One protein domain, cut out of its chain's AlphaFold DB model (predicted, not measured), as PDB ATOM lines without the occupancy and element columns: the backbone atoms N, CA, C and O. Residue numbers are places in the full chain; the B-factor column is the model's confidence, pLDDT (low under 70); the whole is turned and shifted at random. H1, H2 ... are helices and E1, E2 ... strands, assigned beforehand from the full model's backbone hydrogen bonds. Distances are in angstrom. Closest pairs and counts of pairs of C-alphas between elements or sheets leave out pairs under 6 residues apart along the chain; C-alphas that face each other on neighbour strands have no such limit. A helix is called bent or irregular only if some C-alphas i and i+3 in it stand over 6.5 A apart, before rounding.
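Overview. This is residues 775 to 981 of the 1063 residues of an uncharacterized protein of Pythium brassicum (UniProt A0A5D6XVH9). Two small antiparallel sheets, partly face to face, make a loosely formed sandwich; beside it sits a group of crossed helices that meets it through H3 and H4. H5 lies in the middle of that group, H6 and H8 pack across it, and H7 lies off on a poorly determined stretch. The printed part has 207 residues with eight named helices and seven named strands, in the order H1 H2 E1 E2 E3 E4 E5 H3 E6 E7 H4 H5 H6 H7 H8, a mixed class. It is compact, with a radius of gyration of the C-alphas of 16.3 A and spans of 44 by 39 by 35 A.

Arrangement. H1, residues 781 to 789, touches H2, residues 793 to 797, closest at the C-alphas of Glu 787 and Phe 793, 5.1 A apart. E1, residues 802 to 807, E7, 874 to 881, and E3, 821 to 827, form in that order a strongly twisted antiparallel sheet; N 804 and O 877, 2.8 A, and N 824 and O 878, 2.9 A, are within hydrogen-bond range. E2, residues 811 to 813, E6, 866 to 870, E4, 830 to 834, and E5, 840 to 843, form in that order another antiparallel sheet, with N 812 and O 868, 2.8 A, N 831 and O 869, 2.8 A, and N 832 and O 841, 2.9 A, within range. E4 and E5 are a hairpin. E5, H3, residues 851 to 854, and E6 form a split strand-helix-strand unit, two strands running the same way with E4 between them; its crossover is right-handed. H3 is on the sheet E1 E7 E3, at a height of 5.8 A. H4, residues 882 to 891, only grazes that sheet with residues 882 to 885, and forms a helical hairpin with H5, residues 893 to 908, at a steep tilt of 42 degrees. H6, residues 917 to 940, touches H5 with residues 923 to 933 alone, closest at the C-alphas of Ser 901 and Leu 927, 4.5 A apart. H8, residues 968 to 981, touches H5, about perpendicular at 84 degrees, closest at the C-alphas of Ala 905 and Leu 969, 5.4 A apart. H7, residues 949 to 953, touches no helix. Every O i to N i+4 pair is within range in H1, H2, H4, H5, H7 and H8; H6 has 15 of 20, and H3 is too short for one.

Along the chain. H1 begins at C-alpha 781 (15.882, -39.637, -94.724). E7 is 21.9 A long, H5 22.3 A and H8 20.1 A. H6, 31.6 A long, is irregular, with C-alphas 932 and 935 7.8 A apart and a kink of 78 degrees near residue 933. H8 ends at C-alpha 981 (14.695, -15.572, -73.414).

Size, cuts and confidence. The C-alphas farthest apart are those of Thr 873 and Asn 981, 50.7 A. The printed part has no cut; the links H3 to E6 and H7 to H8 are long. The mean pLDDT of the printed part is 80.2; residues 775, 935 to 961 and 979 to 981 are under 70.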
ATOM      1  N   GLU A 775      18.272 -44.993-106.029       59.50
ATOM      2  CA  GLU A 775      17.830 -46.303-105.534       59.50
ATOM      3  C   GLU A 775      18.633 -46.784-104.312       59.50
ATOM      4  O   GLU A 775      18.454 -47.912-103.857       59.50
ATOM      5  N   THR A 776      19.528 -45.941-103.782       70.88
ATOM      6  CA  THR A 776      20.523 -46.318-102.765       70.88
ATOM      7  C   THR A 776      20.609 -45.303-101.625       70.88
ATOM      8  O   THR A 776      20.153 -45.574-100.517       70.88
ATOM      9  N   LEU A 777      21.159 -44.115-101.879       80.19
ATOM     10  CA  LEU A 777      21.471 -43.131-100.839       80.19
ATOM     11  C   LEU A 777      20.228 -42.357-100.361       80.19
ATOM     12  O   LEU A 777      20.120 -42.044 -99.177       80.19
ATOM     13  N   PHE A 778      19.245 -42.118-101.239       78.50
ATOM     14  CA  PHE A 778      17.962 -41.506-100.851       78.50
ATOM     15  C   PHE A 778      17.058 -42.420-100.004       78.50
ATOM     16  O   PHE A 778      16.001 -41.979 -99.556       78.50
ATOM     17  N   ALA A 779      17.473 -43.661 -99.724       72.88
ATOM     18  CA  ALA A 779      16.856 -44.464 -98.672       72.88
ATOM     19  C   ALA A 779      17.089 -43.869 -97.266       72.88
ATOM     20  O   ALA A 779      16.318 -44.167 -96.359       72.88
ATOM     21  N   ILE A 780      18.118 -43.026 -97.081       80.69
ATOM     22  CA  ILE A 780      18.440 -42.362 -95.809       80.69
ATOM     23  C   ILE A 780      17.676 -41.020 -95.716       80.69
ATOM     24  O   ILE A 780      17.994 -40.095 -96.469       80.69
ATOM     25  N   PRO A 781      16.728 -40.838 -94.771       76.81
ATOM     26  CA  PRO A 781      15.882 -39.637 -94.724       76.81
ATOM     27  C   PRO A 781      16.624 -38.325 -94.420       76.81
ATOM     28  O   PRO A 781      16.191 -37.264 -94.860       76.81
ATOM     29  N   LEU A 782      17.767 -38.371 -93.725       83.38
ATOM     30  CA  LEU A 782      18.612 -37.181 -93.552       83.38
ATOM     31  C   LEU A 782      19.136 -36.675 -94.909       83.38
ATOM     32  O   LEU A 782      19.200 -35.470 -95.134       83.38
ATOM     33  N   ILE A 783      19.473 -37.577 -95.836       85.31
ATOM     34  CA  ILE A 783      20.052 -37.213 -97.135       85.31
ATOM     35  C   ILE A 783      19.010 -36.567 -98.055       85.31
ATOM     36  O   ILE A 783      19.347 -35.632 -98.781       85.31
ATOM     37  N   THR A 784      17.742 -36.995 -97.996       78.44
ATOM     38  CA  THR A 784      16.666 -36.347 -98.769       78.44
ATOM     39  C   THR A 784      16.457 -34.896 -98.320       78.44
ATOM     40  O   THR A 784      16.327 -34.017 -99.168       78.44
ATOM     41  N   VAL A 785      16.514 -34.619 -97.010       78.38
ATOM     42  CA  VAL A 785      16.408 -33.253 -96.464       78.38
ATOM     43  C   VAL A 785      17.671 -32.418 -96.705       78.38
ATOM     44  O   VAL A 785      17.560 -31.220 -96.948       78.38
ATOM     45  N   MET A 786      18.867 -33.014 -96.709       83.81
ATOM     46  CA  MET A 786      20.089 -32.293 -97.095       83.81
ATOM     47  C   MET A 786      20.071 -31.844 -98.564       83.81
ATOM     48  O   MET A 786      20.537 -30.748 -98.860       83.81
ATOM     49  N   GLU A 787      19.520 -32.659 -99.468       80.94
ATOM     50  CA  GLU A 787      19.410 -32.351-100.902       80.94
ATOM     51  C   GLU A 787      18.325 -31.305-101.221       80.94
ATOM     52  O   GLU A 787      18.498 -30.515-102.149       80.94
ATOM     53  N   ASP A 788      17.228 -31.263-100.455       76.12
ATOM     54  CA  ASP A 788      16.185 -30.230-100.596       76.12
ATOM     55  C   ASP A 788      16.633 -28.886 -99.976       76.12
ATOM     56  O   ASP A 788      16.402 -27.818-100.549       76.12
ATOM     57  N   ALA A 789      17.376 -28.932 -98.860       75.88
ATOM     58  CA  ALA A 789      17.991 -27.761 -98.229       75.88
ATOM     59  C   ALA A 789      19.154 -27.160 -99.044       75.88
ATOM     60  O   ALA A 789      19.296 -25.937 -99.103       75.88
ATOM     61  N   PHE A 790      19.982 -28.006 -99.665       79.19
ATOM     62  CA  PHE A 790      21.142 -27.615-100.467       79.19
ATOM     63  C   PHE A 790      21.165 -28.415-101.771       79.19
ATOM     64  O   PHE A 790      21.618 -29.563-101.800       79.19
ATOM     65  N   LYS A 791      20.721 -27.803-102.874       79.25
ATOM     66  CA  LYS A 791      20.627 -28.513-104.156       79.25
ATOM     67  C   LYS A 791      22.010 -28.976-104.603       79.25
ATOM     68  O   LYS A 791      22.939 -28.174-104.738       79.25
ATOM     69  N   GLY A 792      22.127 -30.275-104.849       80.69
ATOM     70  CA  GLY A 792      23.368 -30.921-105.237       80.69
ATOM     71  C   GLY A 792      24.271 -31.327-104.086       80.69
ATOM     72  O   GLY A 792      25.417 -31.683-104.354       80.69
ATOM     73  N   PHE A 793      23.781 -31.361-102.845       87.31
ATOM     74  CA  PHE A 793      24.434 -32.058-101.735       87.31
ATOM     75  C   PHE A 793      24.944 -33.447-102.155       87.31
ATOM     76  O   PHE A 793      26.128 -33.766-102.010       87.31
ATOM     77  N   VAL A 794      24.076 -34.239-102.786       88.31
ATOM     78  CA  VAL A 794      24.383 -35.585-103.282       88.31
ATOM     79  C   VAL A 794      25.462 -35.569-104.374       88.31
ATOM     80  O   VAL A 794      26.274 -36.489-104.432       88.31
ATOM     81  N   SER A 795      25.567 -34.506-105.180       87.94
ATOM     82  CA  SER A 795      26.605 -34.351-106.220       87.94
ATOM     83  C   SER A 795      28.037 -34.350-105.669       87.94
ATOM     84  O   SER A 795      28.980 -34.738-106.368       87.94
ATOM     85  N   TYR A 796      28.213 -33.946-104.409       86.81
ATOM     86  CA  TYR A 796      29.512 -33.931-103.731       86.81
ATOM     87  C   TYR A 796      29.637 -35.056-102.698       86.81
ATOM     88  O   TYR A 796      30.715 -35.633-102.568       86.81
ATOM     89  N   ALA A 797      28.545 -35.434-102.028       89.31
ATOM     90  CA  ALA A 797      28.565 -36.444-100.973       89.31
ATOM     91  C   ALA A 797      28.463 -37.911-101.463       89.31
ATOM     92  O   ALA A 797      28.853 -38.815-100.726       89.31
ATOM     93  N   LEU A 798      28.005 -38.179-102.698       88.50
ATOM     94  CA  LEU A 798      27.783 -39.543-103.225       88.50
ATOM     95  C   LEU A 798      28.994 -40.485-103.081       88.50
ATOM     96  O   LEU A 798      28.818 -41.647-102.735       88.50
ATOM     97  N   PHE A 799      30.217 -40.002-103.319       86.81
ATOM     98  CA  PHE A 799      31.442 -40.819-103.218       86.81
ATOM     99  C   PHE A 799      32.080 -40.827-101.824       86.81
ATOM    100  O   PHE A 799      33.099 -41.482-101.617       86.81
ATOM    101  N   GLN A 800      31.492 -40.080-100.891       89.81
ATOM    102  CA  GLN A 800      31.972 -39.908 -99.524       89.81
ATOM    103  C   GLN A 800      31.225 -40.859 -98.564       89.81
ATOM    104  O   GLN A 800      31.807 -41.326 -97.589       89.81
ATOM    105  N   PHE A 801      29.976 -41.221 -98.887       90.62
ATOM    106  CA  PHE A 801      29.225 -42.290 -98.222       90.62
ATOM    107  C   PHE A 801      29.598 -43.668 -98.787       90.62
ATOM    108  O   PHE A 801      29.325 -43.973 -99.949       90.62
ATOM    109  N   LYS A 802      30.195 -44.533 -97.961       91.19
ATOM    110  CA  LYS A 802      30.720 -45.845 -98.384       91.19
ATOM    111  C   LYS A 802      29.735 -46.969 -98.022       91.19
ATOM    112  O   LYS A 802      29.462 -47.141 -96.833       91.19
ATOM    113  N   PRO A 803      29.190 -47.726 -98.999       91.38
ATOM    114  CA  PRO A 803      28.249 -48.811 -98.725       91.38
ATOM    115  C   PRO A 803      28.959 -50.007 -98.086       91.38
ATOM    116  O   PRO A 803      30.024 -50.428 -98.536       91.38
ATOM    117  N   MET A 804      28.339 -50.591 -97.064       91.19
ATOM    118  CA  MET A 804      28.868 -51.732 -96.323       91.19
ATOM    119  C   MET A 804      27.799 -52.802 -96.122       91.19
ATOM    120  O   MET A 804      26.674 -52.508 -95.725       91.19
ATOM    121  N   CYS A 805      28.183 -54.064 -96.315       92.81
ATOM    122  CA  CYS A 805      27.414 -55.217 -95.850       92.81
ATOM    123  C   CYS A 805      28.157 -55.880 -94.691       92.81
ATOM    124  O   CYS A 805      29.360 -56.132 -94.790       92.81
ATOM    125  N   ILE A 806      27.431 -56.184 -93.617       93.31
ATOM    126  CA  ILE A 806      27.924 -56.918 -92.446       93.31
ATOM    127  C   ILE A 806      26.987 -58.106 -92.202       93.31
ATOM    128  O   ILE A 806      25.781 -58.019 -92.442       93.31
ATOM    129  N   VAL A 807      27.552 -59.246 -91.802       92.75
ATOM    130  CA  VAL A 807      26.817 -60.502 -91.577       92.75
ATOM    131  C   VAL A 807      26.524 -60.713 -90.092       92.75
ATOM    132  O   VAL A 807      27.167 -60.108 -89.234       92.75
ATOM    133  N   ARG A 808      25.558 -61.586 -89.788       93.06
ATOM    134  CA  ARG A 808      25.127 -61.891 -88.414       93.06
ATOM    135  C   ARG A 808      26.292 -62.171 -87.457       93.06
ATOM    136  O   ARG A 808      27.211 -62.917 -87.788       93.06
ATOM    137  N   SER A 809      26.191 -61.618 -86.251       90.75
ATOM    138  CA  SER A 809      27.150 -61.729 -85.145       90.75
ATOM    139  C   SER A 809      28.524 -61.082 -85.374       90.75
ATOM    140  O   SER A 809      29.362 -61.139 -84.472       90.75
ATOM    141  N   GLU A 810      28.772 -60.434 -86.516       92.56
ATOM    142  CA  GLU A 810      29.948 -59.576 -86.691       92.56
ATOM    143  C   GLU A 810      29.714 -58.173 -86.110       92.56
ATOM    144  O   GLU A 810      28.582 -57.691 -86.002       92.56
ATOM    145  N   LYS A 811      30.807 -57.519 -85.703       91.19
ATOM    146  CA  LYS A 811      30.780 -56.212 -85.030       91.19
ATOM    147  C   LYS A 811      31.113 -55.082 -85.998       91.19
ATOM    148  O   LYS A 811      32.139 -55.151 -86.667       91.19
ATOM    149  N   VAL A 812      30.274 -54.046 -86.024       91.31
ATOM    150  CA  VAL A 812      30.460 -52.830 -86.835       91.31
ATOM    151  C   VAL A 812      31.542 -51.951 -86.209       91.31
ATOM    152  O   VAL A 812      32.548 -51.644 -86.836       91.31
ATOM    153  N   CYS A 813      31.366 -51.621 -84.930       90.00
ATOM    154  CA  CYS A 813      32.333 -50.908 -84.104       90.00
ATOM    155  C   CYS A 813      32.538 -51.653 -82.775       90.00
ATOM    156  O   CYS A 813      31.730 -52.496 -82.370       90.00
ATOM    157  N   ARG A 814      33.648 -51.363 -82.093       90.62
ATOM    158  CA  ARG A 814      34.002 -51.929 -80.783       90.62
ATOM    159  C   ARG A 814      34.400 -50.787 -79.859       90.62
ATOM    160  O   ARG A 814      35.239 -49.987 -80.268       90.62
ATOM    161  N   CYS A 815      33.839 -50.725 -78.655       89.44
ATOM    162  CA  CYS A 815      34.154 -49.677 -77.681       89.44
ATOM    163  C   CYS A 815      35.668 -49.594 -77.415       89.44
ATOM    164  O   CYS A 815      36.357 -50.614 -77.350       89.44
ATOM    165  N   GLY A 816      36.190 -48.375 -77.275       87.12
ATOM    166  CA  GLY A 816      37.617 -48.099 -77.095       87.12
ATOM    167  C   GLY A 816      38.441 -48.107 -78.389       87.12
ATOM    168  O   GLY A 816      39.609 -47.706 -78.351       87.12
ATOM    169  N   GLY A 817      37.858 -48.510 -79.525       88.38
ATOM    170  CA  GLY A 817      38.431 -48.299 -80.856       88.38
ATOM    171  C   GLY A 817      38.433 -46.813 -81.248       88.38
ATOM    172  O   GLY A 817      37.722 -46.018 -80.637       88.38
ATOM    173  N   PRO A 818      39.244 -46.392 -82.233       87.88
ATOM    174  CA  PRO A 818      39.275 -44.996 -82.665       87.88
ATOM    175  C   PRO A 818      37.962 -44.626 -83.371       87.88
ATOM    176  O   PRO A 818      37.515 -45.338 -84.269       87.88
ATOM    177  N   GLY A 819      37.337 -43.515 -82.979       85.06
ATOM    178  CA  GLY A 819      36.094 -43.042 -83.593       85.06
ATOM    179  C   GLY A 819      36.370 -42.274 -84.883       85.06
ATOM    180  O   GLY A 819      36.328 -41.050 -84.881       85.06
ATOM    181  N   THR A 820      36.705 -42.979 -85.967       89.12
ATOM    182  CA  THR A 820      37.119 -42.384 -87.256       89.12
ATOM    183  C   THR A 820      35.976 -42.080 -88.222       89.12
ATOM    184  O   THR A 820      36.175 -41.366 -89.207       89.12
ATOM    185  N   GLU A 821      34.800 -42.654 -87.984       91.94
ATOM    186  CA  GLU A 821      33.660 -42.646 -88.897       91.94
ATOM    187  C   GLU A 821      32.339 -42.856 -88.147       91.94
ATOM    188  O   GLU A 821      32.328 -43.346 -87.018       91.94
ATOM    189  N   MET A 822      31.237 -42.455 -88.779       92.50
ATOM    190  CA  MET A 822      29.872 -42.635 -88.282       92.50
ATOM    191  C   MET A 822      29.040 -43.486 -89.247       92.50
ATOM    192  O   MET A 822      29.369 -43.584 -90.432       92.50
ATOM    193  N   PHE A 823      27.931 -44.051 -88.766       93.38
ATOM    194  CA  PHE A 823      27.176 -45.057 -89.516       93.38
ATOM    195  C   PHE A 823      25.677 -44.750 -89.621       93.38
ATOM    196  O   PHE A 823      25.037 -44.326 -88.657       93.38
ATOM    197  N   PHE A 824      25.111 -45.044 -90.794       92.12
ATOM    198  CA  PHE A 824      23.671 -45.068 -91.067       92.12
ATOM    199  C   PHE A 824      23.217 -46.510 -91.303       92.12
ATOM    200  O   PHE A 824      23.710 -47.150 -92.232       92.12
ATOM    201  N   LEU A 825      22.272 -47.021 -90.509       90.94
ATOM    202  CA  LEU A 825      21.682 -48.351 -90.701       90.94
ATOM    203  C   LEU A 825      20.496 -48.265 -91.675       90.94
ATOM    204  O   LEU A 825      19.505 -47.596 -91.385       90.94
ATOM    205  N   VAL A 826      20.590 -48.924 -92.835       86.44
ATOM    206  CA  VAL A 826      19.585 -48.835 -93.917       86.44
ATOM    207  C   VAL A 826      18.711 -50.088 -94.007       86.44
ATOM    208  O   VAL A 826      17.518 -49.979 -94.267       86.44
ATOM    209  N   GLU A 827      19.286 -51.267 -93.768       87.56
ATOM    210  CA  GLU A 827      18.592 -52.560 -93.818       87.56
ATOM    211  C   GLU A 827      19.101 -53.453 -92.679       87.56
ATOM    212  O   GLU A 827      20.314 -53.577 -92.496       87.56
ATOM    213  N   GLY A 828      18.189 -54.113 -91.963       89.88
ATOM    214  CA  GLY A 828      18.513 -55.027 -90.863       89.88
ATOM    215  C   GLY A 828      18.468 -54.389 -89.472       89.88
ATOM    216  O   GLY A 828      18.049 -53.243 -89.304       89.88
ATOM    217  N   GLU A 829      18.890 -55.161 -88.470       92.19
ATOM    218  CA  GLU A 829      18.923 -54.752 -87.061       92.19
ATOM    219  C   GLU A 829      20.282 -55.068 -86.428       92.19
ATOM    220  O   GLU A 829      20.883 -56.115 -86.693       92.19
ATOM    221  N   CYS A 830      20.732 -54.185 -85.538       93.75
ATOM    222  CA  CYS A 830      21.955 -54.346 -84.754       93.75
ATOM    223  C   CYS A 830      21.672 -54.141 -83.261       93.75
ATOM    224  O   CYS A 830      20.825 -53.333 -82.889       93.75
ATOM    225  N   ASP A 831      22.425 -54.816 -82.399       92.75
ATOM    226  CA  ASP A 831      22.498 -54.497 -80.973       92.75
ATOM    227  C   ASP A 831      23.553 -53.407 -80.744       92.75
ATOM    228  O   ASP A 831      24.675 -53.527 -81.243       92.75
ATOM    229  N   LEU A 832      23.185 -52.345 -80.027       91.31
ATOM    230  CA  LEU A 832      24.002 -51.175 -79.696       91.31
ATOM    231  C   LEU A 832      24.217 -51.152 -78.178       91.31
ATOM    232  O   LEU A 832      23.331 -50.734 -77.432       91.31
ATOM    233  N   LEU A 833      25.398 -51.585 -77.728       90.12
ATOM    234  CA  LEU A 833      25.768 -51.683 -76.314       90.12
ATOM    235  C   LEU A 833      26.746 -50.569 -75.920       90.12
ATOM    236  O   LEU A 833      27.888 -50.553 -76.386       90.12
ATOM    237  N   ASN A 834      26.343 -49.675 -75.014       85.62
ATOM    238  CA  ASN A 834      27.258 -48.731 -74.369       85.62
ATOM    239  C   ASN A 834      28.077 -49.485 -73.306       85.62
ATOM    240  O   ASN A 834      27.532 -49.957 -72.311       85.62
ATOM    241  N   SER A 835      29.391 -49.606 -73.507       79.50
ATOM    242  CA  SER A 835      30.253 -50.412 -72.625       79.50
ATOM    243  C   SER A 835      30.708 -49.684 -71.349       79.50
ATOM    244  O   SER A 835      31.364 -50.294 -70.511       79.50
ATOM    245  N   HIS A 836      30.351 -48.407 -71.175       78.25
ATOM    246  CA  HIS A 836      30.575 -47.658 -69.931       78.25
ATOM    247  C   HIS A 836      29.384 -47.757 -68.970       78.25
ATOM    248  O   HIS A 836      29.575 -47.806 -67.759       78.25
ATOM    249  N   THR A 837      28.155 -47.784 -69.498       79.38
ATOM    250  CA  THR A 837      26.925 -47.915 -68.693       79.38
ATOM    251  C   THR A 837      26.393 -49.350 -68.634       79.38
ATOM    252  O   THR A 837      25.521 -49.637 -67.819       79.38
ATOM    253  N   ASN A 838      26.888 -50.240 -69.502       80.81
ATOM    254  CA  ASN A 838      26.338 -51.570 -69.795       80.81
ATOM    255  C   ASN A 838      24.858 -51.569 -70.231       80.81
ATOM    256  O   ASN A 838      24.216 -52.618 -70.252       80.81
ATOM    257  N   VAL A 839      24.317 -50.411 -70.627       81.44
ATOM    258  CA  VAL A 839      22.979 -50.307 -71.222       81.44
ATOM    259  C   VAL A 839      23.090 -50.598 -72.716       81.44
ATOM    260  O   VAL A 839      23.877 -49.965 -73.425       81.44
ATOM    261  N   GLY A 840      22.300 -51.558 -73.197       83.94
ATOM    262  CA  GLY A 840      22.195 -51.910 -74.612       83.94
ATOM    263  C   GLY A 840      20.776 -51.754 -75.148       83.94
ATOM    264  O   GLY A 840      19.810 -51.814 -74.385       83.94
ATOM    265  N   ARG A 841      20.640 -51.552 -76.462       88.12
ATOM    266  CA  ARG A 841      19.347 -51.598 -77.161       88.12
ATOM    267  C   ARG A 841      19.490 -52.060 -78.608       88.12
ATOM    268  O   ARG A 841      20.482 -51.765 -79.269       88.12
ATOM    269  N   VAL A 842      18.425 -52.651 -79.145       89.38
ATOM    270  CA  VAL A 842      18.326 -52.946 -80.579       89.38
ATOM    271  C   VAL A 842      18.031 -51.666 -81.369       89.38
ATOM    272  O   VAL A 842      17.033 -50.980 -81.124       89.38
ATOM    273  N   ILE A 843      18.880 -51.376 -82.351       89.19
ATOM    274  CA  ILE A 843      18.691 -50.340 -83.370       89.19
ATOM    275  C   ILE A 843      18.287 -50.974 -84.707       89.19
ATOM    276  O   ILE A 843      18.755 -52.057 -85.059       89.19
ATOM    277  N   GLY A 844      17.408 -50.296 -85.444       84.94
ATOM    278  CA  GLY A 844      16.887 -50.746 -86.740       84.94
ATOM    279  C   GLY A 844      17.060 -49.699 -87.841       84.94
ATOM    280  O   GLY A 844      17.761 -48.700 -87.661       84.94
ATOM    281  N   GLU A 845      16.403 -49.921 -88.980       83.06
ATOM    282  CA  GLU A 845      16.435 -49.032 -90.148       83.06
ATOM    283  C   GLU A 845      16.265 -47.541 -89.789       83.06
ATOM    284  O   GLU A 845      15.396 -47.168 -89.001       83.06
ATOM    285  N   ASN A 846      17.035 -46.668 -90.444       79.38
ATOM    286  CA  ASN A 846      17.112 -45.215 -90.217       79.38
ATOM    287  C   ASN A 846      17.760 -44.787 -88.883       79.38
ATOM    288  O   ASN A 846      17.799 -43.590 -88.583       79.38
ATOM    289  N   SER A 847      18.307 -45.726 -88.101       85.75
ATOM    290  CA  SER A 847      19.148 -45.390 -86.947       85.75
ATOM    291  C   SER A 847      20.514 -44.854 -87.378       85.75
ATOM    292  O   SER A 847      21.143 -45.371 -88.307       85.75
ATOM    293  N   VAL A 848      20.989 -43.852 -86.646       89.75
ATOM    294  CA  VAL A 848      22.314 -43.240 -86.775       89.75
ATOM    295  C   VAL A 848      23.112 -43.518 -85.500       89.75
ATOM    296  O   VAL A 848      22.559 -43.420 -84.405       89.75
ATOM    297  N   PHE A 849      24.392 -43.880 -85.624       90.81
ATOM    298  CA  PHE A 849      25.263 -44.131 -84.469       90.81
ATOM    299  C   PHE A 849      26.721 -43.701 -84.700       90.81
ATOM    300  O   PHE A 849      27.170 -43.532 -85.836       90.81
ATOM    301  N   GLU A 850      27.440 -43.493 -83.588       89.81
ATOM    302  CA  GLU A 850      28.803 -42.924 -83.511       89.81
ATOM    303  C   GLU A 850      28.944 -41.531 -84.180       89.81
ATOM    304  O   GLU A 850      30.045 -41.056 -84.445       89.81
ATOM    305  N   GLN A 851      27.838 -40.797 -84.385       89.38
ATOM    306  CA  GLN A 851      27.832 -39.478 -85.041       89.38
ATOM    307  C   GLN A 851      28.564 -38.361 -84.274       89.38
ATOM    308  O   GLN A 851      28.778 -37.285 -84.834       89.38
ATOM    309  N   TYR A 852      29.007 -38.605 -83.034       89.44
ATOM    310  CA  TYR A 852      29.946 -37.709 -82.352       89.44
ATOM    311  C   TYR A 852      31.337 -37.699 -83.016       89.44
ATOM    312  O   TYR A 852      32.029 -36.688 -82.931       89.44
ATOM    313  N   ALA A 853      31.731 -38.753 -83.746       89.44
ATOM    314  CA  ALA A 853      33.014 -38.812 -84.452       89.44
ATOM    315  C   ALA A 853      33.254 -37.592 -85.365       89.44
ATOM    316  O   ALA A 853      34.358 -37.058 -85.404       89.44
ATOM    317  N   LEU A 854      32.211 -37.082 -86.037       89.75
ATOM    318  CA  LEU A 854      32.305 -35.887 -86.891       89.75
ATOM    319  C   LEU A 854      32.290 -34.550 -86.115       89.75
ATOM    320  O   LEU A 854      32.523 -33.499 -86.706       89.75
ATOM    321  N   MET A 855      31.990 -34.570 -84.810       89.88
ATOM    322  CA  MET A 855      31.945 -33.394 -83.921       89.88
ATOM    323  C   MET A 855      33.164 -33.289 -82.993       89.88
ATOM    324  O   MET A 855      33.400 -32.219 -82.421       89.88
ATOM    325  N   ALA A 856      33.916 -34.379 -82.829       87.06
ATOM    326  CA  ALA A 856      35.185 -34.397 -82.117       87.06
ATOM    327  C   ALA A 856      36.187 -33.440 -82.783       87.06
ATOM    328  O   ALA A 856      36.297 -33.366 -84.011       87.06
ATOM    329  N   ARG A 857      36.934 -32.688 -81.971       82.56
ATOM    330  CA  ARG A 857      37.971 -31.780 -82.488       82.56
ATOM    331  C   ARG A 857      39.242 -32.552 -82.858       82.56
ATOM    332  O   ARG A 857      39.464 -33.616 -82.291       82.56
ATOM    333  N   PRO A 858      40.129 -32.015 -83.718       78.94
ATOM    334  CA  PRO A 858      41.428 -32.634 -83.998       78.94
ATOM    335  C   PRO A 858      42.284 -32.901 -82.746       78.94
ATOM    336  O   PRO A 858      43.063 -33.848 -82.737       78.94
ATOM    337  N   GLU A 859      42.121 -32.091 -81.696       82.06
ATOM    338  CA  GLU A 859      42.798 -32.256 -80.399       82.06
ATOM    339  C   GLU A 859      42.152 -33.335 -79.502       82.06
ATOM    340  O   GLU A 859      42.769 -33.815 -78.551       82.06
ATOM    341  N   GLU A 860      40.899 -33.713 -79.772       80.25
ATOM    342  CA  GLU A 860      40.146 -34.710 -79.014       80.25
ATOM    343  C   GLU A 860      40.330 -36.084 -79.670       80.25
ATOM    344  O   GLU A 860      39.675 -36.406 -80.661       80.25
ATOM    345  N   VAL A 861      41.216 -36.916 -79.108       81.31
ATOM    346  CA  VAL A 861      41.458 -38.295 -79.575       81.31
ATOM    347  C   VAL A 861      40.261 -39.187 -79.221       81.31
ATOM    348  O   VAL A 861      40.294 -39.983 -78.279       81.31
ATOM    349  N   TYR A 862      39.167 -39.005 -79.960       87.00
ATOM    350  CA  TYR A 862      37.893 -39.658 -79.707       87.00
ATOM    351  C   TYR A 862      37.977 -41.171 -79.929       87.00
ATOM    352  O   TYR A 862      38.508 -41.667 -80.929       87.00
ATOM    353  N   ARG A 863      37.412 -41.909 -78.975       87.81
ATOM    354  CA  ARG A 863      37.234 -43.356 -79.039       87.81
ATOM    355  C   ARG A 863      35.751 -43.675 -78.983       87.81
ATOM    356  O   ARG A 863      35.018 -43.046 -78.220       87.81
ATOM    357  N   THR A 864      35.348 -44.664 -79.767       87.00
ATOM    358  CA  THR A 864      33.981 -45.180 -79.801       87.00
ATOM    359  C   THR A 864      33.538 -45.594 -78.400       87.00
ATOM    360  O   THR A 864      34.265 -46.282 -77.676       87.00
ATOM    361  N   VAL A 865      32.340 -45.162 -78.009       82.25
ATOM    362  CA  VAL A 865      31.765 -45.411 -76.670       82.25
ATOM    363  C   VAL A 865      30.862 -46.651 -76.693       82.25
ATOM    364  O   VAL A 865      30.594 -47.270 -75.659       82.25
ATOM    365  N   SER A 866      30.406 -47.043 -77.886       86.12
ATOM    366  CA  SER A 866      29.543 -48.196 -78.090       86.12
ATOM    367  C   SER A 866      30.238 -49.357 -78.806       86.12
ATOM    368  O   SER A 866      31.224 -49.206 -79.532       86.12
ATOM    369  N   THR A 867      29.692 -50.552 -78.593       91.69
ATOM    370  CA  THR A 867      29.955 -51.744 -79.396       91.69
ATOM    371  C   THR A 867      28.673 -52.097 -80.141       91.69
ATOM    372  O   THR A 867      27.651 -52.337 -79.500       91.69
ATOM    373  N   VAL A 868      28.728 -52.162 -81.474       92.81
ATOM    374  CA  VAL A 868      27.564 -52.487 -82.315       92.81
ATOM    375  C   VAL A 868      27.749 -53.839 -82.987       92.81
ATOM    376  O   VAL A 868      28.772 -54.068 -83.631       92.81
ATOM    377  N   THR A 869      26.762 -54.728 -82.860       94.06
ATOM    378  CA  THR A 869      26.805 -56.108 -83.382       94.06
ATOM    379  C   THR A 869      25.593 -56.394 -84.269       94.06
ATOM    380  O   THR A 869      24.465 -56.134 -83.865       94.06
ATOM    381  N   ALA A 870      25.799 -56.951 -85.465       94.88
ATOM    382  CA  ALA A 870      24.717 -57.283 -86.395       94.88
ATOM    383  C   ALA A 870      23.861 -58.465 -85.895       94.88
ATOM    384  O   ALA A 870      24.394 -59.539 -85.604       94.88
ATOM    385  N   LEU A 871      22.535 -58.302 -85.832       93.31
ATOM    386  CA  LEU A 871      21.599 -59.337 -85.362       93.31
ATOM    387  C   LEU A 871      20.949 -60.118 -86.509       93.31
ATOM    388  O   LEU A 871      20.769 -61.337 -86.401       93.31
ATOM    389  N   THR A 872      20.607 -59.436 -87.604       92.19
ATOM    390  CA  THR A 872      20.032 -60.052 -88.808       92.19
ATOM    391  C   THR A 872      21.096 -60.778 -89.639       92.19
ATOM    392  O   THR A 872      22.295 -60.552 -89.494       92.19
ATOM    393  N   THR A 873      20.667 -61.675 -90.536       88.12
ATOM    394  CA  THR A 873      21.553 -62.434 -91.450       88.12
ATOM    395  C   THR A 873      22.469 -61.529 -92.279       88.12
ATOM    396  O   THR A 873      23.631 -61.867 -92.513       88.12
ATOM    397  N   LYS A 874      21.939 -60.369 -92.669       89.81
ATOM    398  CA  LYS A 874      22.593 -59.273 -93.380       89.81
ATOM    399  C   LYS A 874      22.158 -57.953 -92.741       89.81
ATOM    400  O   LYS A 874      20.975 -57.777 -92.452       89.81
ATOM    401  N   CYS A 875      23.107 -57.043 -92.554       92.44
ATOM    402  CA  CYS A 875      22.876 -55.624 -92.297       92.44
ATOM    403  C   CYS A 875      23.510 -54.816 -93.436       92.44
ATOM    404  O   CYS A 875      24.648 -55.107 -93.820       92.44
ATOM    405  N   VAL A 876      22.803 -53.814 -93.961       91.25
ATOM    406  CA  VAL A 876      23.360 -52.833 -94.910       91.25
ATOM    407  C   VAL A 876      23.460 -51.483 -94.230       91.25
ATOM    408  O   VAL A 876      22.489 -50.982 -93.658       91.25
ATOM    409  N   LEU A 877      24.654 -50.906 -94.305       92.50
ATOM    410  CA  LEU A 877      25.007 -49.651 -93.664       92.50
ATOM    411  C   LEU A 877      25.727 -48.743 -94.662       92.50
ATOM    412  O   LEU A 877      26.373 -49.228 -95.590       92.50
ATOM    413  N   TYR A 878      25.684 -47.437 -94.423       92.69
ATOM    414  CA  TYR A 878      26.631 -46.499 -95.024       92.69
ATOM    415  C   TYR A 878      27.560 -45.956 -93.949       92.69
ATOM    416  O   TYR A 878      27.086 -45.462 -92.925       92.69
ATOM    417  N   SER A 879      28.869 -46.039 -94.194       93.12
ATOM    418  CA  SER A 879      29.866 -45.314 -93.405       93.12
ATOM    419  C   SER A 879      30.102 -43.915 -93.973       93.12
ATOM    420  O   SER A 879      30.001 -43.703 -95.187       93.12
ATOM    421  N   PHE A 880      30.455 -42.973 -93.101       94.62
ATOM    422  CA  PHE A 880      30.946 -41.646 -93.453       94.62
ATOM    423  C   PHE A 880      32.105 -41.264 -92.522       94.62
ATOM    424  O   PHE A 880      31.897 -41.059 -91.322       94.62
ATOM    425  N   ALA A 881      33.332 -41.200 -93.053       93.38
ATOM    426  CA  ALA A 881      34.522 -40.950 -92.241       93.38
ATOM    427  C   ALA A 881      34.827 -39.458 -92.064       93.38
ATOM    428  O   ALA A 881      34.502 -38.631 -92.918       93.38
ATOM    429  N   ILE A 882      35.543 -39.121 -90.985       91.19
ATOM    430  CA  ILE A 882      35.958 -37.744 -90.665       91.19
ATOM    431  C   ILE A 882      36.699 -37.088 -91.838       91.19
ATOM    432  O   ILE A 882      36.480 -35.912 -92.119       91.19
ATOM    433  N   GLN A 883      37.551 -37.830 -92.555       90.12
ATOM    434  CA  GLN A 883      38.252 -37.274 -93.715       90.12
ATOM    435  C   GLN A 883      37.306 -37.024 -94.898       90.12
ATOM    436  O   GLN A 883      37.378 -35.961 -95.509       90.12
ATOM    437  N   ASP A 884      36.378 -37.941 -95.184       92.50
ATOM    438  CA  ASP A 884      35.414 -37.750 -96.272       92.50
ATOM    439  C   ASP A 884      34.438 -36.588 -95.973       92.50
ATOM    440  O   ASP A 884      33.934 -35.945 -96.897       92.50
ATOM    441  N   PHE A 885      34.197 -36.301 -94.687       91.56
ATOM    442  CA  PHE A 885      33.450 -35.141 -94.197       91.56
ATOM    443  C   PHE A 885      34.251 -33.828 -94.286       91.56
ATOM    444  O   PHE A 885      33.695 -32.811 -94.699       91.56
ATOM    445  N   ARG A 886      35.559 -33.836 -93.993       88.50
ATOM    446  CA  ARG A 886      36.447 -32.672 -94.213       88.50
ATOM    447  C   ARG A 886      36.542 -32.289 -95.690       88.50
ATOM    448  O   ARG A 886      36.538 -31.106 -96.014       88.50
ATOM    449  N   ASP A 887      36.564 -33.271 -96.589       87.75
ATOM    450  CA  ASP A 887      36.467 -33.028 -98.033       87.75
ATOM    451  C   ASP A 887      35.143 -32.310 -98.395       87.75
ATOM    452  O   ASP A 887      35.133 -31.405 -99.229       87.75
ATOM    453  N   LEU A 888      34.022 -32.662 -97.748       87.38
ATOM    454  CA  LEU A 888      32.717 -32.013 -97.952       87.38
ATOM    455  C   LEU A 888      32.675 -30.584 -97.372       87.38
ATOM    456  O   LEU A 888      32.113 -29.681 -97.991       87.38
ATOM    457  N   GLU A 889      33.315 -30.348 -96.227       85.25
ATOM    458  CA  GLU A 889      33.523 -29.012 -95.647       85.25
ATOM    459  C   GLU A 889      34.413 -28.121 -96.538       85.25
ATOM    460  O   GLU A 889      34.149 -26.925 -96.702       85.25
ATOM    461  N   ALA A 890      35.417 -28.708 -97.201       82.62
ATOM    462  CA  ALA A 890      36.220 -28.030 -98.217       82.62
ATOM    463  C   ALA A 890      35.402 -27.649 -99.470       82.62
ATOM    464  O   ALA A 890      35.727 -26.655-100.126       82.62
ATOM    465  N   VAL A 891      34.304 -28.360 -99.767       82.56
ATOM    466  CA  VAL A 891      33.324 -27.955-100.790       82.56
ATOM    467  C   VAL A 891      32.416 -26.825-100.288       82.56
ATOM    468  O   VAL A 891      32.326 -25.802-100.962       82.56
ATOM    469  N   SER A 892      31.754 -26.969 -99.131       83.19
ATOM    470  CA  SER A 892      30.912 -25.904 -98.553       83.19
ATOM    471  C   SER A 892      30.779 -25.996 -97.019       83.19
ATOM    472  O   SER A 892      30.139 -26.924 -96.512       83.19
ATOM    473  N   PRO A 893      31.286 -25.003 -96.255       81.69
ATOM    474  CA  PRO A 893      31.194 -24.983 -94.788       81.69
ATOM    475  C   PRO A 893      29.767 -24.865 -94.225       81.69
ATOM    476  O   PRO A 893      29.515 -25.211 -93.071       81.69
ATOM    477  N   ALA A 894      28.808 -24.370 -95.010       82.25
ATOM    478  CA  ALA A 894      27.409 -24.300 -94.585       82.25
ATOM    479  C   ALA A 894      26.736 -25.673 -94.596       82.25
ATOM    480  O   ALA A 894      25.977 -26.002 -93.685       82.25
ATOM    481  N   VAL A 895      27.067 -26.488 -95.601       86.50
ATOM    482  CA  VAL A 895      26.598 -27.869 -95.726       86.50
ATOM    483  C   VAL A 895      27.107 -28.702 -94.552       86.50
ATOM    484  O   VAL A 895      26.307 -29.376 -93.904       86.50
ATOM    485  N   SER A 896      28.403 -28.608 -94.224       88.31
ATOM    486  CA  SER A 896      28.978 -29.294 -93.058       88.31
ATOM    487  C   SER A 896      28.352 -28.806 -91.745       88.31
ATOM    488  O   SER A 896      27.912 -29.624 -90.938       88.31
ATOM    489  N   THR A 897      28.207 -27.487 -91.556       87.50
ATOM    490  CA  THR A 897      27.591 -26.896 -90.351       87.50
ATOM    491  C   THR A 897      26.141 -27.348 -90.149       87.50
ATOM    492  O   THR A 897      25.766 -27.744 -89.042       87.50
ATOM    493  N   TYR A 898      25.312 -27.327 -91.199       87.81
ATOM    494  CA  TYR A 898      23.916 -27.758 -91.100       87.81
ATOM    495  C   TYR A 898      23.807 -29.267 -90.842       87.81
ATOM    496  O   TYR A 898      23.054 -29.673 -89.955       87.81
ATOM    497  N   PHE A 899      24.616 -30.085 -91.527       90.88
ATOM    498  CA  PHE A 899      24.676 -31.536 -91.319       90.88
ATOM    499  C   PHE A 899      25.049 -31.894 -89.872       90.88
ATOM    500  O   PHE A 899      24.353 -32.683 -89.231       90.88
ATOM    501  N   LEU A 900      26.075 -31.248 -89.302       91.44
ATOM    502  CA  LEU A 900      26.427 -31.425 -87.889       91.44
ATOM    503  C   LEU A 900      25.312 -30.960 -86.945       91.44
ATOM    504  O   LEU A 900      25.086 -31.608 -85.928       91.44
ATOM    505  N   SER A 901      24.585 -29.884 -87.266       90.06
ATOM    506  CA  SER A 901      23.460 -29.436 -86.433       90.06
ATOM    507  C   SER A 901      22.298 -30.444 -86.414       90.06
ATOM    508  O   SER A 901      21.720 -30.685 -85.355       90.06
ATOM    509  N   GLN A 902      22.020 -31.107 -87.545       88.62
ATOM    510  CA  GLN A 902      21.039 -32.196 -87.648       88.62
ATOM    511  C   GLN A 902      21.463 -33.430 -86.834       88.62
ATOM    512  O   GLN A 902      20.663 -33.978 -86.076       88.62
ATOM    513  N   LEU A 903      22.732 -33.838 -86.930       91.31
ATOM    514  CA  LEU A 903      23.282 -34.951 -86.145       91.31
ATOM    515  C   LEU A 903      23.323 -34.643 -84.637       91.31
ATOM    516  O   LEU A 903      23.036 -35.517 -83.818       91.31
ATOM    517  N   ALA A 904      23.631 -33.397 -84.263       89.75
ATOM    518  CA  ALA A 904      23.641 -32.941 -82.873       89.75
ATOM    519  C   ALA A 904      22.236 -32.946 -82.254       89.75
ATOM    520  O   ALA A 904      22.092 -33.250 -81.073       89.75
ATOM    521  N   ALA A 905      21.195 -32.662 -83.045       86.62
ATOM    522  CA  ALA A 905      19.811 -32.725 -82.584       86.62
ATOM    523  C   ALA A 905      19.342 -34.165 -82.281       86.62
ATOM    524  O   ALA A 905      18.536 -34.345 -81.372       86.62
ATOM    525  N   VAL A 906      19.881 -35.188 -82.967       86.56
ATOM    526  CA  VAL A 906      19.688 -36.606 -82.583       86.56
ATOM    527  C   VAL A 906      20.425 -36.908 -81.282       86.56
ATOM    528  O   VAL A 906      19.824 -37.403 -80.339       86.56
ATOM    529  N   LEU A 907      21.718 -36.570 -81.212       86.94
ATOM    530  CA  LEU A 907      22.601 -36.933 -80.097       86.94
ATOM    531  C   LEU A 907      22.207 -36.277 -78.750       86.94
ATOM    532  O   LEU A 907      22.652 -36.721 -77.699       86.94
ATOM    533  N   ILE A 908      21.382 -35.222 -78.767       84.94
ATOM    534  CA  ILE A 908      20.811 -34.585 -77.563       84.94
ATOM    535  C   ILE A 908      19.525 -35.280 -77.079       84.94
ATOM    536  O   ILE A 908      19.208 -35.192 -75.896       84.94
ATOM    537  N   GLU A 909      18.794 -35.970 -77.960       78.94
ATOM    538  CA  GLU A 909      17.610 -36.776 -77.609       78.94
ATOM    539  C   GLU A 909      17.933 -38.275 -77.460       78.94
ATOM    540  O   GLU A 909      17.023 -39.104 -77.464       78.94
ATOM    541  N   ASP A 910      19.214 -38.647 -77.369       78.12
ATOM    542  CA  ASP A 910      19.637 -40.041 -77.249       78.12
ATOM    543  C   ASP A 910      20.194 -40.360 -75.853       78.12
ATOM    544  O   ASP A 910      21.401 -40.304 -75.605       78.12
ATOM    545  N   ASP A 911      19.279 -40.750 -74.960       70.50
ATOM    546  CA  ASP A 911      19.504 -41.124 -73.553       70.50
ATOM    547  C   ASP A 911      20.654 -42.128 -73.325       70.50
ATOM    548  O   ASP A 911      21.174 -42.251 -72.216       70.50
ATOM    549  N   LEU A 912      21.048 -42.881 -74.361       71.94
ATOM    550  CA  LEU A 912      22.075 -43.920 -74.278       71.94
ATOM    551  C   LEU A 912      23.499 -43.353 -74.146       71.94
ATOM    552  O   LEU A 912      24.400 -44.059 -73.679       71.94
ATOM    553  N   PHE A 913      23.727 -42.101 -74.553       71.25
ATOM    554  CA  PHE A 913      25.052 -41.481 -74.584       71.25
ATOM    555  C   PHE A 913      25.255 -40.506 -73.418       71.25
ATOM    556  O   PHE A 913      24.907 -39.328 -73.483       71.25
ATOM    557  N   ALA A 914      25.910 -40.984 -72.357       72.06
ATOM    558  CA  ALA A 914      26.398 -40.149 -71.259       72.06
ATOM    559  C   ALA A 914      27.592 -39.278 -71.715       72.06
ATOM    560  O   ALA A 914      28.754 -39.614 -71.486       72.06
ATOM    561  N   LEU A 915      27.299 -38.173 -72.406       80.06
ATOM    562  CA  LEU A 915      28.296 -37.248 -72.953       80.06
ATOM    563  C   LEU A 915      29.109 -36.561 -71.846       80.06
ATOM    564  O   LEU A 915      28.553 -36.020 -70.887       80.06
ATOM    565  N   SER A 916      30.430 -36.480 -72.022       83.56
ATOM    566  CA  SER A 916      31.292 -35.694 -71.131       83.56
ATOM    567  C   SER A 916      30.953 -34.189 -71.192       83.56
ATOM    568  O   SER A 916      30.323 -33.732 -72.155       83.56
ATOM    569  N   PRO A 917      31.397 -33.363 -70.223       83.44
ATOM    570  CA  PRO A 917      31.191 -31.912 -70.278       83.44
ATOM    571  C   PRO A 917      31.770 -31.261 -71.548       83.44
ATOM    572  O   PRO A 917      31.157 -30.354 -72.112       83.44
ATOM    573  N   VAL A 918      32.911 -31.762 -72.038       85.31
ATOM    574  CA  VAL A 918      33.564 -31.290 -73.274       85.31
ATOM    575  C   VAL A 918      32.754 -31.698 -74.505       85.31
ATOM    576  O   VAL A 918      32.462 -30.857 -75.357       85.31
ATOM    577  N   GLN A 919      32.314 -32.956 -74.560       86.31
ATOM    578  CA  GLN A 919      31.485 -33.479 -75.652       86.31
ATOM    579  C   GLN A 919      30.153 -32.728 -75.725       86.31
ATOM    580  O   GLN A 919      29.770 -32.216 -76.776       86.31
ATOM    581  N   THR A 920      29.506 -32.528 -74.575       86.69
ATOM    582  CA  THR A 920      28.298 -31.708 -74.424       86.69
ATOM    583  C   THR A 920      28.511 -30.273 -74.923       86.69
ATOM    584  O   THR A 920      27.622 -29.706 -75.562       86.69
ATOM    585  N   ALA A 921      29.676 -29.665 -74.674       87.00
ATOM    586  CA  ALA A 921      29.998 -28.326 -75.169       87.00
ATOM    587  C   ALA A 921      30.201 -28.285 -76.698       87.00
ATOM    588  O   ALA A 921      29.734 -27.340 -77.341       87.00
ATOM    589  N   ASN A 922      30.832 -29.307 -77.287       89.19
ATOM    590  CA  ASN A 922      31.000 -29.445 -78.740       89.19
ATOM    591  C   ASN A 922      29.651 -29.680 -79.447       89.19
ATOM    592  O   ASN A 922      29.329 -28.983 -80.409       89.19
ATOM    593  N   VAL A 923      28.793 -30.550 -78.912       88.56
ATOM    594  CA  VAL A 923      27.438 -30.812 -79.437       88.56
ATOM    595  C   VAL A 923      26.560 -29.555 -79.340       88.56
ATOM    596  O   VAL A 923      25.918 -29.159 -80.314       88.56
ATOM    597  N   LYS A 924      26.621 -28.823 -78.216       87.81
ATOM    598  CA  LYS A 924      25.981 -27.499 -78.069       87.81
ATOM    599  C   LYS A 924      26.606 -26.409 -78.955       87.81
ATOM    600  O   LYS A 924      25.991 -25.357 -79.127       87.81
ATOM    601  N   ARG A 925      27.813 -26.594 -79.505       87.50
ATOM    602  CA  ARG A 925      28.400 -25.703 -80.528       87.50
ATOM    603  C   ARG A 925      27.836 -26.037 -81.911       87.50
ATOM    604  O   ARG A 925      27.368 -25.122 -82.582       87.50
ATOM    605  N   ALA A 926      27.790 -27.317 -82.284       87.19
ATOM    606  CA  ALA A 926      27.181 -27.783 -83.532       87.19
ATOM    607  C   ALA A 926      25.697 -27.378 -83.639       87.19
ATOM    608  O   ALA A 926      25.293 -26.766 -84.628       87.19
ATOM    609  N   LEU A 927      24.902 -27.595 -82.582       87.19
ATOM    610  CA  LEU A 927      23.498 -27.167 -82.548       87.19
ATOM    611  C   LEU A 927      23.344 -25.637 -82.672       87.19
ATOM    612  O   LEU A 927      22.450 -25.163 -83.371       87.19
ATOM    613  N   ARG A 928      24.235 -24.845 -82.049       85.88
ATOM    614  CA  ARG A 928      24.223 -23.376 -82.192       85.88
ATOM    615  C   ARG A 928      24.537 -22.918 -83.619       85.88
ATOM    616  O   ARG A 928      23.935 -21.939 -84.049       85.88
ATOM    617  N   GLY A 929      25.374 -23.641 -84.368       81.75
ATOM    618  CA  GLY A 929      25.578 -23.402 -85.806       81.75
ATOM    619  C   GLY A 929      24.281 -23.512 -86.620       81.75
ATOM    620  O   GLY A 929      24.042 -22.710 -87.521       81.75
ATOM    621  N   GLY A 930      23.376 -24.412 -86.221       79.81
ATOM    622  CA  GLY A 930      22.043 -24.556 -86.813       79.81
ATOM    623  C   GLY A 930      21.154 -23.305 -86.723       79.81
ATOM    624  O   GLY A 930      20.242 -23.162 -87.536       79.81
ATOM    625  N   ARG A 931      21.428 -22.355 -85.810       79.62
ATOM    626  CA  ARG A 931      20.653 -21.100 -85.686       79.62
ATOM    627  C   ARG A 931      20.679 -20.263 -86.969       79.62
ATOM    628  O   ARG A 931      19.660 -19.671 -87.311       79.62
ATOM    629  N   VAL A 932      21.800 -20.262 -87.700       74.94
ATOM    630  CA  VAL A 932      21.955 -19.549 -88.987       74.94
ATOM    631  C   VAL A 932      20.972 -20.079 -90.041       74.94
ATOM    632  O   VAL A 932      20.480 -19.327 -90.876       74.94
ATOM    633  N   PHE A 933      20.631 -21.365 -89.956       75.56
ATOM    634  CA  PHE A 933      19.760 -22.073 -90.892       75.56
ATOM    635  C   PHE A 933      18.336 -22.276 -90.347       75.56
ATOM    636  O   PHE A 933      17.578 -23.065 -90.910       75.56
ATOM    637  N   ARG A 934      17.934 -21.561 -89.281       72.19
ATOM    638  CA  ARG A 934      16.589 -21.672 -88.680       72.19
ATOM    639  C   ARG A 934      15.476 -21.493 -89.721       72.19
ATOM    640  O   ARG A 934      14.554 -22.298 -89.756       72.19
ATOM    641  N   SER A 935      15.594 -20.508 -90.613       66.38
ATOM    642  CA  SER A 935      14.622 -20.265 -91.692       66.38
ATOM    643  C   SER A 935      14.526 -21.417 -92.701       66.38
ATOM    644  O   SER A 935      13.443 -21.690 -93.213       66.38
ATOM    645  N   VAL A 936      15.634 -22.120 -92.960       67.81
ATOM    646  CA  VAL A 936      15.665 -23.329 -93.796       67.81
ATOM    647  C   VAL A 936      14.973 -24.475 -93.060       67.81
ATOM    648  O   VAL A 936      14.058 -25.086 -93.610       67.81
ATOM    649  N   ALA A 937      15.335 -24.726 -91.799       61.41
ATOM    650  CA  ALA A 937      14.745 -25.786 -90.980       61.41
ATOM    651  C   ALA A 937      13.223 -25.606 -90.775       61.41
ATOM    652  O   ALA A 937      12.463 -26.565 -90.886       61.41
ATOM    653  N   GLU A 938      12.755 -24.373 -90.555       62.59
ATOM    654  CA  GLU A 938      11.329 -24.039 -90.431       62.59
ATOM    655  C   GLU A 938      10.563 -24.147 -91.763       62.59
ATOM    656  O   GLU A 938       9.370 -24.460 -91.763       62.59
ATOM    657  N   HIS A 939      11.221 -23.932 -92.910       59.84
ATOM    658  CA  HIS A 939      10.596 -24.128 -94.224       59.84
ATOM    659  C   HIS A 939      10.246 -25.603 -94.469       59.84
ATOM    660  O   HIS A 939       9.135 -25.899 -94.912       59.84
ATOM    661  N   HIS A 940      11.140 -26.521 -94.083       54.09
ATOM    662  CA  HIS A 940      10.941 -27.973 -94.205       54.09
ATOM    663  C   HIS A 940       9.781 -28.507 -93.349       54.09
ATOM    664  O   HIS A 940       9.245 -29.573 -93.636       54.09
ATOM    665  N   GLN A 941       9.338 -27.762 -92.330       49.12
ATOM    666  CA  GLN A 941       8.141 -28.110 -91.558       49.12
ATOM    667  C   GLN A 941       6.831 -27.712 -92.275       49.12
ATOM    668  O   GLN A 941       5.747 -28.139 -91.876       49.12
ATOM    669  N   ARG A 942       6.911 -26.905 -93.348       45.78
ATOM    670  CA  ARG A 942       5.769 -26.464 -94.174       45.78
ATOM    671  C   ARG A 942       5.676 -27.209 -95.505       45.78
ATOM    672  O   ARG A 942       4.563 -27.486 -95.954       45.78
ATOM    673  N   THR A 943       6.802 -27.573 -96.123       43.56
ATOM    674  CA  THR A 943       6.825 -28.564 -97.211       43.56
ATOM    675  C   THR A 943       6.527 -29.946 -96.636       43.56
ATOM    676  O   THR A 943       7.418 -30.683 -96.227       43.56
ATOM    677  N   GLN A 944       5.243 -30.308 -96.579       41.25
ATOM    678  CA  GLN A 944       4.832 -31.599 -96.030       41.25
ATOM    679  C   GLN A 944       5.496 -32.763 -96.788       41.25
ATOM    680  O   GLN A 944       5.193 -33.009 -97.957       41.25
ATOM    681  N   LEU A 945       6.336 -33.531 -96.084       45.25
ATOM    682  CA  LEU A 945       7.009 -34.761 -96.537       45.25
ATOM    683  C   LEU A 945       6.033 -35.954 -96.730       45.25
ATOM    684  O   LEU A 945       6.367 -37.108 -96.467       45.25
ATOM    685  N   ASN A 946       4.818 -35.682 -97.220       39.06
ATOM    686  CA  ASN A 946       3.695 -36.619 -97.364       39.06
ATOM    687  C   ASN A 946       3.998 -37.841 -98.247       39.06
ATOM    688  O   ASN A 946       3.293 -38.841 -98.165       39.06
ATOM    689  N   THR A 947       5.019 -37.770 -99.104       40.78
ATOM    690  CA  THR A 947       5.381 -38.818-100.074       40.78
ATOM    691  C   THR A 947       6.490 -39.772 -99.605       40.78
ATOM    692  O   THR A 947       7.054 -40.488-100.424       40.78
ATOM    693  N   LEU A 948       6.807 -39.822 -98.305       41.56
ATOM    694  CA  LEU A 948       7.683 -40.847 -97.712       41.56
ATOM    695  C   LEU A 948       6.969 -41.583 -96.568       41.56
ATOM    696  O   LEU A 948       7.095 -41.233 -95.394       41.56
ATOM    697  N   GLY A 949       6.234 -42.648 -96.912       37.47
ATOM    698  CA  GLY A 949       5.364 -43.387 -95.987       37.47
ATOM    699  C   GLY A 949       6.038 -43.914 -94.708       37.47
ATOM    700  O   GLY A 949       5.381 -43.981 -93.671       37.47
ATOM    701  N   LYS A 950       7.350 -44.211 -94.717       39.38
ATOM    702  CA  LYS A 950       8.095 -44.573 -93.488       39.38
ATOM    703  C   LYS A 950       8.202 -43.415 -92.489       39.38
ATOM    704  O   LYS A 950       8.069 -43.642 -91.292       39.38
ATOM    705  N   VAL A 951       8.374 -42.177 -92.958       42.97
ATOM    706  CA  VAL A 951       8.438 -40.986 -92.087       42.97
ATOM    707  C   VAL A 951       7.049 -40.653 -91.524       42.97
ATOM    708  O   VAL A 951       6.936 -40.195 -90.391       42.97
ATOM    709  N   ALA A 952       5.975 -40.963 -92.260       34.59
ATOM    710  CA  ALA A 952       4.611 -40.900 -91.730       34.59
ATOM    711  C   ALA A 952       4.338 -41.996 -90.675       34.59
ATOM    712  O   ALA A 952       3.744 -41.712 -89.635       34.59
ATOM    713  N   LEU A 953       4.825 -43.227 -90.889       36.34
ATOM    714  CA  LEU A 953       4.739 -44.330 -89.916       36.34
ATOM    715  C   LEU A 953       5.499 -44.050 -88.607       36.34
ATOM    716  O   LEU A 953       5.087 -44.542 -87.559       36.34
ATOM    717  N   ALA A 954       6.524 -43.192 -88.621       38.62
ATOM    718  CA  ALA A 954       7.198 -42.716 -87.408       38.62
ATOM    719  C   ALA A 954       6.308 -41.848 -86.482       38.62
ATOM    720  O   ALA A 954       6.739 -41.479 -85.393       38.62
ATOM    721  N   LYS A 955       5.061 -41.535 -86.879       36.72
ATOM    722  CA  LYS A 955       4.028 -40.942 -86.003       36.72
ATOM    723  C   LYS A 955       3.077 -41.970 -85.373       36.72
ATOM    724  O   LYS A 955       2.243 -41.586 -84.561       36.72
ATOM    725  N   LEU A 956       3.185 -43.251 -85.739       36.91
ATOM    726  CA  LEU A 956       2.351 -44.350 -85.223       36.91
ATOM    727  C   LEU A 956       3.064 -45.223 -84.174       36.91
ATOM    728  O   LEU A 956       2.423 -46.055 -83.541       36.91
ATOM    729  N   TYR A 957       4.364 -45.005 -83.956       44.84
ATOM    730  CA  TYR A 957       5.170 -45.678 -82.938       44.84
ATOM    731  C   TYR A 957       6.029 -44.656 -82.176       44.84
ATOM    732  O   TYR A 957       6.409 -43.639 -82.759       44.84
ATOM    733  N   PRO A 958       6.372 -44.901 -80.897       53.00
ATOM    734  CA  PRO A 958       7.355 -44.084 -80.194       53.00
ATOM    735  C   PRO A 958       8.738 -44.265 -80.840       53.00
ATOM    736  O   PRO A 958       9.330 -45.341 -80.772       53.00
ATOM    737  N   ARG A 959       9.234 -43.196 -81.473       65.44
ATOM    738  CA  ARG A 959      10.576 -43.100 -82.069       65.44
ATOM    739  C   ARG A 959      11.669 -43.501 -81.062       65.44
ATOM    740  O   ARG A 959      11.667 -43.012 -79.933       65.44
ATOM    741  N   ARG A 960      12.639 -44.320 -81.485       68.19
ATOM    742  CA  ARG A 960      13.838 -44.676 -80.695       68.19
ATOM    743  C   ARG A 960      14.881 -43.548 -80.766       68.19
ATOM    744  O   ARG A 960      15.015 -42.903 -81.801       68.19
ATOM    745  N   GLY A 961      15.676 -43.345 -79.709       67.56
ATOM    746  CA  GLY A 961      16.628 -42.218 -79.604       67.56
ATOM    747  C   GLY A 961      17.552 -42.015 -80.820       67.56
ATOM    748  O   GLY A 961      17.652 -40.903 -81.335       67.56
ATOM    749  N   SER A 962      18.141 -43.096 -81.349       74.12
ATOM    750  CA  SER A 962      19.059 -43.062 -82.506       74.12
ATOM    751  C   SER A 962      18.393 -42.858 -83.868       74.12
ATOM    752  O   SER A 962      19.095 -42.655 -84.858       74.12
ATOM    753  N   GLU A 963      17.068 -42.951 -83.976       80.50
ATOM    754  CA  GLU A 963      16.368 -42.718 -85.244       80.50
ATOM    755  C   GLU A 963      16.375 -41.212 -85.548       80.50
ATOM    756  O   GLU A 963      16.005 -40.396 -84.698       80.50
ATOM    757  N   TRP A 964      16.790 -40.812 -86.752       83.19
ATOM    758  CA  TRP A 964      16.729 -39.400 -87.156       83.19
ATOM    759  C   TRP A 964      15.300 -38.995 -87.569       83.19
ATOM    760  O   TRP A 964      14.557 -39.789 -88.144       83.19
ATOM    761  N   SER A 965      14.917 -37.742 -87.300       74.88
ATOM    762  CA  SER A 965      13.620 -37.163 -87.674       74.88
ATOM    763  C   SER A 965      13.755 -35.672 -88.031       74.88
ATOM    764  O   SER A 965      14.500 -34.961 -87.352       74.88
ATOM    765  N   PRO A 966      13.025 -35.157 -89.045       72.12
ATOM    766  CA  PRO A 966      13.131 -33.758 -89.478       72.12
ATOM    767  C   PRO A 966      12.661 -32.738 -88.427       72.12
ATOM    768  O   PRO A 966      13.149 -31.610 -88.417       72.12
ATOM    769  N   ASP A 967      11.754 -33.119 -87.519       73.69
ATOM    770  CA  ASP A 967      11.224 -32.225 -86.474       73.69
ATOM    771  C   ASP A 967      12.245 -31.922 -85.350       73.69
ATOM    772  O   ASP A 967      12.043 -30.992 -84.563       73.69
ATOM    773  N   LEU A 968      13.359 -32.666 -85.282       78.12
ATOM    774  CA  LEU A 968      14.379 -32.560 -84.229       78.12
ATOM    775  C   LEU A 968      15.041 -31.185 -84.158       78.12
ATOM    776  O   LEU A 968      14.999 -30.520 -83.120       78.12
ATOM    777  N   LEU A 969      15.669 -30.751 -85.254       81.81
ATOM    778  CA  LEU A 969      16.436 -29.508 -85.270       81.81
ATOM    779  C   LEU A 969      15.545 -28.279 -84.981       81.81
ATOM    780  O   LEU A 969      15.927 -27.496 -84.109       81.81
ATOM    781  N   PRO A 970      14.344 -28.112 -85.583       79.75
ATOM    782  CA  PRO A 970      13.406 -27.055 -85.195       79.75
ATOM    783  C   PRO A 970      13.020 -27.092 -83.709       79.75
ATOM    784  O   PRO A 970      13.068 -26.057 -83.041       79.75
ATOM    785  N   ARG A 971      12.690 -28.273 -83.159       82.00
ATOM    786  CA  ARG A 971      12.311 -28.443 -81.744       82.00
ATOM    787  C   ARG A 971      13.432 -28.002 -80.801       82.00
ATOM    788  O   ARG A 971      13.188 -27.220 -79.883       82.00
ATOM    789  N   GLN A 972      14.658 -28.456 -81.051       83.25
ATOM    790  CA  GLN A 972      15.822 -28.121 -80.230       83.25
ATOM    791  C   GLN A 972      16.228 -26.644 -80.393       83.25
ATOM    792  O   GLN A 972      16.504 -25.966 -79.402       83.25
ATOM    793  N   LEU A 973      16.170 -26.085 -81.611       82.75
ATOM    794  CA  LEU A 973      16.400 -24.653 -81.849       82.75
ATOM    795  C   LEU A 973      15.334 -23.751 -81.210       82.75
ATOM    796  O   LEU A 973      15.652 -22.601 -80.896       82.75
ATOM    797  N   LYS A 974      14.103 -24.238 -81.006       81.81
ATOM    798  CA  LYS A 974      13.075 -23.536 -80.229       81.81
ATOM    799  C   LYS A 974      13.358 -23.617 -78.726       81.81
ATOM    800  O   LYS A 974      13.467 -22.572 -78.099       81.81
ATOM    801  N   LEU A 975      13.601 -24.814 -78.184       82.25
ATOM    802  CA  LEU A 975      13.958 -25.023 -76.769       82.25
ATOM    803  C   LEU A 975      15.181 -24.201 -76.325       82.25
ATOM    804  O   LEU A 975      15.257 -23.781 -75.172       82.25
ATOM    805  N   MET A 976      16.136 -23.952 -77.229       75.62
ATOM    806  CA  MET A 976      17.227 -23.005 -76.981       75.62
ATOM    807  C   MET A 976      16.775 -21.537 -76.995       75.62
ATOM    808  O   MET A 976      17.283 -20.754 -76.208       75.62
ATOM    809  N   SER A 977      15.859 -21.146 -77.886       74.00
ATOM    810  CA  SER A 977      15.344 -19.768 -77.952       74.00
ATOM    811  C   SER A 977      14.544 -19.398 -76.709       74.00
ATOM    812  O   SER A 977      14.682 -18.288 -76.209       74.00
ATOM    813  N   ASP A 978      13.730 -20.335 -76.224       71.81
ATOM    814  CA  ASP A 978      12.893 -20.141 -75.045       71.81
ATOM    815  C   ASP A 978      13.793 -19.963 -73.800       71.81
ATOM    816  O   ASP A 978      13.665 -18.973 -73.087       71.81
ATOM    817  N   LYS A 979      14.825 -20.808 -73.633       67.19
ATOM    818  CA  LYS A 979      15.814 -20.682 -72.541       67.19
ATOM    819  C   LYS A 979      16.699 -19.436 -72.623       67.19
ATOM    820  O   LYS A 979      17.020 -18.858 -71.587       67.19
ATOM    821  N   ASP A 980      17.105 -19.019 -73.823       63.88
ATOM    822  CA  ASP A 980      17.840 -17.761 -74.003       63.88
ATOM    823  C   ASP A 980      16.954 -16.562 -73.584       63.88
ATOM    824  O   ASP A 980      17.443 -15.633 -72.941       63.88
ATOM    825  N   ASN A 981      15.645 -16.593 -73.875       55.03
ATOM    826  CA  ASN A 981      14.695 -15.572 -73.414       55.03
ATOM    827  C   ASN A 981      14.494 -15.610 -71.889       55.03
ATOM    828  O   ASN A 981      14.585 -14.559 -71.258       55.03
TER     829      ASN A 981